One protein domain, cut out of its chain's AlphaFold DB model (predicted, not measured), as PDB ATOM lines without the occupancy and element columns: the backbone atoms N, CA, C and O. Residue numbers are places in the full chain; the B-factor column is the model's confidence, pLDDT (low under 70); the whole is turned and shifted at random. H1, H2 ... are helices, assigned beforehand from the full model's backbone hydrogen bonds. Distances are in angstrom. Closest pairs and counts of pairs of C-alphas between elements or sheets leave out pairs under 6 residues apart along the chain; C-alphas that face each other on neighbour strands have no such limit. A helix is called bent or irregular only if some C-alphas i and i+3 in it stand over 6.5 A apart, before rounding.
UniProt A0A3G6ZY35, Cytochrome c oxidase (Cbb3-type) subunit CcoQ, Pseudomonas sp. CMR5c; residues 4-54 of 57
ATOM      1  N   GLY A   4     -11.342 -12.014 -65.739       79.31
ATOM      2  CA  GLY A   4     -12.690 -11.876 -65.167       79.31
ATOM      3  C   GLY A   4     -12.721 -11.332 -63.744       79.31
ATOM      4  O   GLY A   4     -13.752 -10.837 -63.298       79.31
ATOM      5  N   LEU A   5     -11.580 -11.349 -63.048       88.75
ATOM      6  CA  LEU A   5     -11.506 -10.870 -61.672       88.75
ATOM      7  C   LEU A   5     -11.757  -9.356 -61.579       88.75
ATOM      8  O   LEU A   5     -12.459  -8.911 -60.681       88.75
ATOM      9  N   GLY A   6     -11.271  -8.580 -62.556       89.25
ATOM     10  CA  GLY A   6     -11.548  -7.142 -62.635       89.25
ATOM     11  C   GLY A   6     -13.040  -6.840 -62.795       89.25
ATOM     12  O   GLY A   6     -13.580  -6.010 -62.070       89.25
ATOM     13  N   THR A   7     -13.733  -7.568 -63.674       90.94
ATOM     14  CA  THR A   7     -15.182  -7.418 -63.874       90.94
ATOM     15  C   THR A   7     -15.962  -7.775 -62.614       90.94
ATOM     16  O   THR A   7     -16.891  -7.058 -62.261       90.94
ATOM     17  N   LEU A   8     -15.562  -8.833 -61.900       92.44
ATOM     18  CA  LEU A   8     -16.204  -9.235 -60.648       92.44
ATOM     19  C   LEU A   8     -16.054  -8.158 -59.564       92.44
ATOM     20  O   LEU A   8     -17.032  -7.800 -58.916       92.44
ATOM     21  N   VAL A   9     -14.850  -7.604 -59.398       94.12
ATOM     22  CA  VAL A   9     -14.586  -6.534 -58.422       94.12
ATOM     23  C   VAL A   9     -15.403  -5.284 -58.750       94.12
ATOM     24  O   VAL A   9     -16.052  -4.731 -57.865       94.12
ATOM     25  N   VAL A  10     -15.431  -4.871 -60.021       95.31
ATOM     26  CA  VAL A  10     -16.234  -3.723 -60.469       95.31
ATOM     27  C   VAL A  10     -17.728  -3.982 -60.264       95.31
ATOM     28  O   VAL A  10     -18.436  -3.095 -59.796       95.31
ATOM     29  N   MET A  11     -18.209  -5.197 -60.545       95.19
ATOM     30  CA  MET A  11     -19.608  -5.576 -60.343       95.19
ATOM     31  C   MET A  11     -20.006  -5.492 -58.866       95.19
ATOM     32  O   MET A  11     -21.029  -4.895 -58.543       95.19
ATOM     33  N   VAL A  12     -19.187  -6.029 -57.957       96.44
ATOM     34  CA  VAL A  12     -19.455  -5.964 -56.510       96.44
ATOM     35  C   VAL A  12     -19.412  -4.520 -56.009       96.44
ATOM     36  O   VAL A  12     -20.301  -4.112 -55.264       96.44
ATOM     37  N   ALA A  13     -18.434  -3.723 -56.452       96.31
ATOM     38  CA  ALA A  13     -18.343  -2.310 -56.092       96.31
ATOM     39  C   ALA A  13     -19.569  -1.516 -56.576       96.31
ATOM     40  O   ALA A  13     -20.126  -0.726 -55.815       96.31
ATOM     41  N   PHE A  14     -20.025  -1.761 -57.807       96.62
ATOM     42  CA  PHE A  14     -21.210  -1.120 -58.374       96.62
ATOM     43  C   PHE A  14     -22.481  -1.487 -57.607       96.62
ATOM     44  O   PHE A  14     -23.241  -0.600 -57.225       96.62
ATOM     45  N   VAL A  15     -22.699  -2.776 -57.329       96.19
ATOM     46  CA  VAL A  15     -23.865  -3.238 -56.560       96.19
ATOM     47  C   VAL A  15     -23.832  -2.677 -55.138       96.19
ATOM     48  O   VAL A  15     -24.854  -2.206 -54.650       96.19
ATOM     49  N   GLY A  16     -22.663  -2.655 -54.492       95.38
ATOM     50  CA  GLY A  16     -22.496  -2.050 -53.170       95.38
ATOM     51  C   GLY A  16     -22.849  -0.560 -53.152       95.38
ATOM     52  O   GLY A  16     -23.603  -0.119 -52.287       95.38
ATOM     53  N   LEU A  17     -22.371   0.205 -54.138       95.31
ATOM     54  CA  LEU A  17     -22.714   1.621 -54.308       95.31
ATOM     55  C   LEU A  17     -24.204   1.828 -54.587       95.31
ATOM     56  O   LEU A  17     -24.819   2.694 -53.969       95.31
ATOM     57  N   ALA A  18     -24.789   1.028 -55.480       93.69
ATOM     58  CA  ALA A  18     -26.207   1.107 -55.803       93.69
ATOM     59  C   ALA A  18     -27.061   0.858 -54.552       93.69
ATOM     60  O   ALA A  18     -27.900   1.685 -54.205       93.69
ATOM     61  N   LEU A  19     -26.800  -0.223 -53.813       90.62
ATOM     62  CA  LEU A  19     -27.524  -0.535 -52.577       90.62
ATOM     63  C   LEU A  19     -27.334   0.533 -51.491       90.62
ATOM     64  O   LEU A  19     -28.260   0.793 -50.727       90.62
ATOM     65  N   TRP A  20     -26.165   1.173 -51.426       88.69
ATOM     66  CA  TRP A  20     -25.914   2.273 -50.495       88.69
ATOM     67  C   TRP A  20     -26.695   3.543 -50.864       88.69
ATOM     68  O   TRP A  20     -27.330   4.133 -49.992       88.69
ATOM     69  N   VAL A  21     -26.721   3.923 -52.146       87.56
ATOM     70  CA  VAL A  21     -27.501   5.069 -52.651       87.56
ATOM     71  C   VAL A  21     -29.002   4.849 -52.468       87.56
ATOM     72  O   VAL A  21     -29.712   5.762 -52.050       87.56
ATOM     73  N   PHE A  22     -29.490   3.636 -52.732       81.81
ATOM     74  CA  PHE A  22     -30.895   3.279 -52.532       81.81
ATOM     75  C   PHE A  22     -31.229   2.911 -51.080       81.81
ATOM     76  O   PHE A  22     -32.382   2.588 -50.790       81.81
ATOM     77  N   SER A  23     -30.262   2.966 -50.157       78.38
ATOM     78  CA  SER A  23     -30.497   2.606 -48.763       78.38
ATOM     79  C   SER A  23     -31.529   3.560 -48.148       78.38
ATOM     80  O   SER A  23     -31.280   4.765 -48.048       78.38
ATOM     81  N   PRO A  24     -32.681   3.054 -47.670       68.31
ATOM     82  CA  PRO A  24     -33.775   3.879 -47.160       68.31
ATOM     83  C   PRO A  24     -33.452   4.556 -45.820       68.31
ATOM     84  O   PRO A  24     -34.304   5.235 -45.259       68.31
ATOM     85  N   LYS A  25     -32.221   4.419 -45.308       68.19
ATOM     86  CA  LYS A  25     -31.796   4.922 -43.996       68.19
ATOM     87  C   LYS A  25     -31.966   6.438 -43.822       68.19
ATOM     88  O   LYS A  25     -32.001   6.896 -42.691       68.19
ATOM     89  N   ARG A  26     -32.089   7.206 -44.914       64.25
ATOM     90  CA  ARG A  26     -32.410   8.648 -44.887       64.25
ATOM     91  C   ARG A  26     -33.848   8.982 -45.299       64.25
ATOM     92  O   ARG A  26     -34.262  10.114 -45.103       64.25
ATOM     93  N   LYS A  27     -34.625   8.035 -45.846       65.06
ATOM     94  CA  LYS A  27     -36.011   8.300 -46.277       65.06
ATOM     95  C   LYS A  27     -36.913   8.711 -45.114       65.06
ATOM     96  O   LYS A  27     -37.771   9.551 -45.317       65.06
ATOM     97  N   SER A  28     -36.677   8.178 -43.914       64.81
ATOM     98  CA  SER A  28     -37.489   8.496 -42.734       64.81
ATOM     99  C   SER A  28     -37.409   9.969 -42.316       64.81
ATOM    100  O   SER A  28     -38.417  10.514 -41.895       64.81
ATOM    101  N   GLU A  29     -36.244  10.616 -42.435       66.06
ATOM    102  CA  GLU A  29     -36.113  12.054 -42.133       66.06
ATOM    103  C   GLU A  29     -36.765  12.924 -43.213       66.06
ATOM    104  O   GLU A  29     -37.299  13.986 -42.913       66.06
ATOM    105  N   PHE A  30     -36.741  12.484 -44.473       68.44
ATOM    106  CA  PHE A  30     -37.388  13.218 -45.561       68.44
ATOM    107  C   PHE A  30     -38.907  13.116 -45.521       68.44
ATOM    108  O   PHE A  30     -39.560  14.098 -45.844       68.44
ATOM    109  N   ASP A  31     -39.444  11.960 -45.130       71.44
ATOM    110  CA  ASP A  31     -40.888  11.751 -44.997       71.44
ATOM    111  C   ASP A  31     -41.472  12.667 -43.910       71.44
ATOM    112  O   ASP A  31     -42.507  13.294 -44.113       71.44
ATOM    113  N   ASP A  32     -40.739  12.837 -42.806       69.81
ATOM    114  CA  ASP A  32     -41.065  13.783 -41.734       69.81
ATOM    115  C   ASP A  32     -40.895  15.246 -42.190       69.81
ATOM    116  O   ASP A  32     -41.761  16.095 -41.976       69.81
ATOM    117  N   ALA A  33     -39.828  15.541 -42.943       74.25
ATOM    118  CA  ALA A  33     -39.604  16.868 -43.509       74.25
ATOM    119  C   ALA A  33     -40.627  17.254 -44.596       74.25
ATOM    120  O   ALA A  33     -40.907  18.438 -44.779       74.25
ATOM    121  N   THR A  34     -41.237  16.303 -45.311       73.38
ATOM    122  CA  THR A  34     -42.350  16.600 -46.229       73.38
ATOM    123  C   THR A  34     -43.600  17.091 -45.509       73.38
ATOM    124  O   THR A  34     -44.441  17.732 -46.141       73.38
ATOM    125  N   LEU A  35     -43.703  16.852 -44.199       75.06
ATOM    126  CA  LEU A  35     -44.795  17.342 -43.365       75.06
ATOM    127  C   LEU A  35     -44.524  18.763 -42.857       75.06
ATOM    128  O   LEU A  35     -45.462  19.409 -42.418       75.06
ATOM    129  N   LEU A  36     -43.291  19.289 -42.961       74.94
ATOM    130  CA  LEU A  36     -42.925  20.651 -42.529       74.94
ATOM    131  C   LEU A  36     -43.862  21.767 -43.040       74.94
ATOM    132  O   LEU A  36     -44.223  22.612 -42.224       74.94
ATOM    133  N   PRO A  37     -44.302  21.818 -44.319       78.12
ATOM    134  CA  PRO A  37     -45.263  22.836 -44.763       78.12
ATOM    135  C   PRO A  37     -46.663  22.702 -44.137       78.12
ATOM    136  O   PRO A  37     -47.452  23.638 -44.233       78.12
ATOM    137  N   PHE A  38     -46.965  21.566 -43.504       78.44
ATOM    138  CA  PHE A  38     -48.248  21.247 -42.874       78.44
ATOM    139  C   PHE A  38     -48.087  20.822 -41.405       78.44
ATOM    140  O   PHE A  38     -49.000  20.226 -40.839       78.44
ATOM    141  N   ALA A  39     -46.938  21.096 -40.776       74.31
ATOM    142  CA  ALA A  39     -46.616  20.584 -39.442       74.31
ATOM    143  C   ALA A  39     -47.561  21.136 -38.361       74.31
ATOM    144  O   ALA A  39     -47.776  20.492 -37.337       74.31
ATOM    145  N   ASP A  40     -48.155  22.299 -38.629       78.94
ATOM    146  CA  ASP A  40     -49.142  22.961 -37.777       78.94
ATOM    147  C   ASP A  40     -50.601  22.624 -38.157       78.94
ATOM    148  O   ASP A  40     -51.530  23.115 -37.515       78.94
ATOM    149  N   ASP A  41     -50.828  21.804 -39.193       84.19
ATOM    150  CA  ASP A  41     -52.161  21.399 -39.647       84.19
ATOM    151  C   ASP A  41     -52.572  20.053 -39.002       84.19
ATOM    152  O   ASP A  41     -52.048  18.987 -39.357       84.19
ATOM    153  N   PRO A  42     -53.526  20.057 -38.048       81.06
ATOM    154  CA  PRO A  42     -53.935  18.853 -37.332       81.06
ATOM    155  C   PRO A  42     -54.682  17.848 -38.215       81.06
ATOM    156  O   PRO A  42     -54.752  16.670 -37.856       81.06
ATOM    157  N   ASP A  43     -55.265  18.272 -39.338       83.19
ATOM    158  CA  ASP A  43     -55.944  17.369 -40.262       83.19
ATOM    159  C   ASP A  43     -54.932  16.669 -41.176       83.19
ATOM    160  O   ASP A  43     -55.040  15.458 -41.387       83.19
ATOM    161  N   ALA A  44     -53.868  17.363 -41.596       79.62
ATOM    162  CA  ALA A  44     -52.752  16.757 -42.327       79.62
ATOM    163  C   ALA A  44     -52.093  15.600 -41.546       79.62
ATOM    164  O   ALA A  44     -51.847  14.530 -42.110       79.62
ATOM    165  N   ILE A  45     -51.889  15.763 -40.233       78.81
ATOM    166  CA  ILE A  45     -51.295  14.731 -39.361       78.81
ATOM    167  C   ILE A  45     -52.172  13.464 -39.305       78.81
ATOM    168  O   ILE A  45     -51.666  12.343 -39.405       78.81
ATOM    169  N   LYS A  46     -53.501  13.618 -39.200       82.12
ATOM    170  CA  LYS A  46     -54.449  12.484 -39.164       82.12
ATOM    171  C   LYS A  46     -54.429  11.679 -40.464       82.12
ATOM    172  O   LYS A  46     -54.487  10.449 -40.426       82.12
ATOM    173  N   HIS A  47     -54.345  12.357 -41.609       79.06
ATOM    174  CA  HIS A  47     -54.303  11.704 -42.918       79.06
ATOM    175  C   HIS A  47     -53.045  10.841 -43.099       79.06
ATOM    176  O   HIS A  47     -53.141   9.727 -43.621       79.06
ATOM    177  N   VAL A  48     -51.889  11.306 -42.612       77.94
ATOM    178  CA  VAL A  48     -50.619  10.559 -42.651       77.94
ATOM    179  C   VAL A  48     -50.661   9.332 -41.738       77.94
ATOM    180  O   VAL A  48     -50.276   8.236 -42.157       77.94
ATOM    181  N   GLU A  49     -51.185   9.463 -40.515       77.62
ATOM    182  CA  GLU A  49     -51.302   8.325 -39.596       77.62
ATOM    183  C   GLU A  49     -52.243   7.234 -40.141       77.62
ATOM    184  O   GLU A  49     -51.928   6.042 -40.069       77.62
ATOM    185  N   GLN A  50     -53.367   7.621 -40.748       79.94
ATOM    186  CA  GLN A  50     -54.306   6.668 -41.340       79.94
ATOM    187  C   GLN A  50     -53.710   5.945 -42.562       79.94
ATOM    188  O   GLN A  50     -53.890   4.734 -42.705       79.94
ATOM    189  N   ALA A  51     -52.946   6.651 -43.405       76.06
ATOM    190  CA  ALA A  51     -52.242   6.055 -44.543       76.06
ATOM    191  C   ALA A  51     -51.148   5.062 -44.100       76.06
ATOM    192  O   ALA A  51     -51.019   3.981 -44.676       76.06
ATOM    193  N   SER A  52     -50.404   5.390 -43.039       73.12
ATOM    194  CA  SER A  52     -49.365   4.518 -42.473       73.12
ATOM    195  C   SER A  52     -49.938   3.227 -41.874       73.12
ATOM    196  O   SER A  52     -49.362   2.151 -42.050       73.12
ATOM    197  N   ARG A  53     -51.108   3.301 -41.220       76.00
ATOM    198  CA  ARG A  53     -51.811   2.120 -40.686       76.00
ATOM    199  C   ARG A  53     -52.335   1.204 -41.790       76.00
ATOM    200  O   ARG A  53     -52.139   0.000 -41.693       76.00
ATOM    201  N   SER A  54     -52.902   1.765 -42.858       75.00
ATOM    202  CA  SER A  54     -53.451   0.984 -43.976       75.00
ATOM    203  C   SER A  54     -52.400   0.201 -44.768       75.00
ATOM    204  O   SER A  54     -52.735  -0.821 -45.346       75.00
TER     205      SER A  54
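What this domain is: This is residues 4 to 54 of the 57 residues of the protein "Cytochrome c oxidase (Cbb3-type) subunit CcoQ" of Pseudomonas sp. CMR5c (UniProt A0A3G6ZY35). A long straight helix, H1, is followed nearly in line by a shorter one, H2, and beyond a short loop the last helix, H3, folds back at a slant, giving a long open hook. The helices stay clear of one another, and H1 and H2 make the shaft. The printed part has 51 residues with three named helices, H1, H2 and H3 along the chain, and no named strand; the class is all helix. It is extended, with a radius of gyration of the C-alphas of 18.8 A, and its outline is a rod of 58 by 23 by 10 A.

How they stand to each other: H1, residues 5 to 21, is the longest helix and touches no helix. A tight link of two residues joins it to H2, residues 24 to 33, yet the two are apart, with no C-alpha of the one within 8 A of the other. H3, residues 42 to 54, is apart from H2 and from H1. Residues 4 to 34, 36 to 43 and 49 to 54 stand free. In H1 every O i to N i+4 pair is within hydrogen-bond range; in H2 it is 4 of 6 and in H3 8 of 9.

Where its parts are: H1 is 24.3 A long from Leu 5, C-alpha at (-11.506, -10.870, -61.672), to Val 21. H2 measures 14.7 A from Pro 24 to Ala 33, its C-alpha at (-39.604, 16.868, -43.509). H2 is irregular, but only just: C-alphas 25 and 28 are 6.8 A apart. H3 spans 19.1 A from Pro 42 to Ser 54, C-alpha at (-53.451, 0.984, -43.976). Along H1 and H2 y rises from end to end; along H3 it falls from 18.853 to 0.984.

The domain as a whole: The two C-alphas farthest apart are those of Gly 4 and Pro 42, at 58.5 A. The printed part has no cut, and the link from H2 to H3, eight residues, is short but not tight. The mean pLDDT of the printed part is 81.2; residues 24 to 30 and residue 32 are under 70.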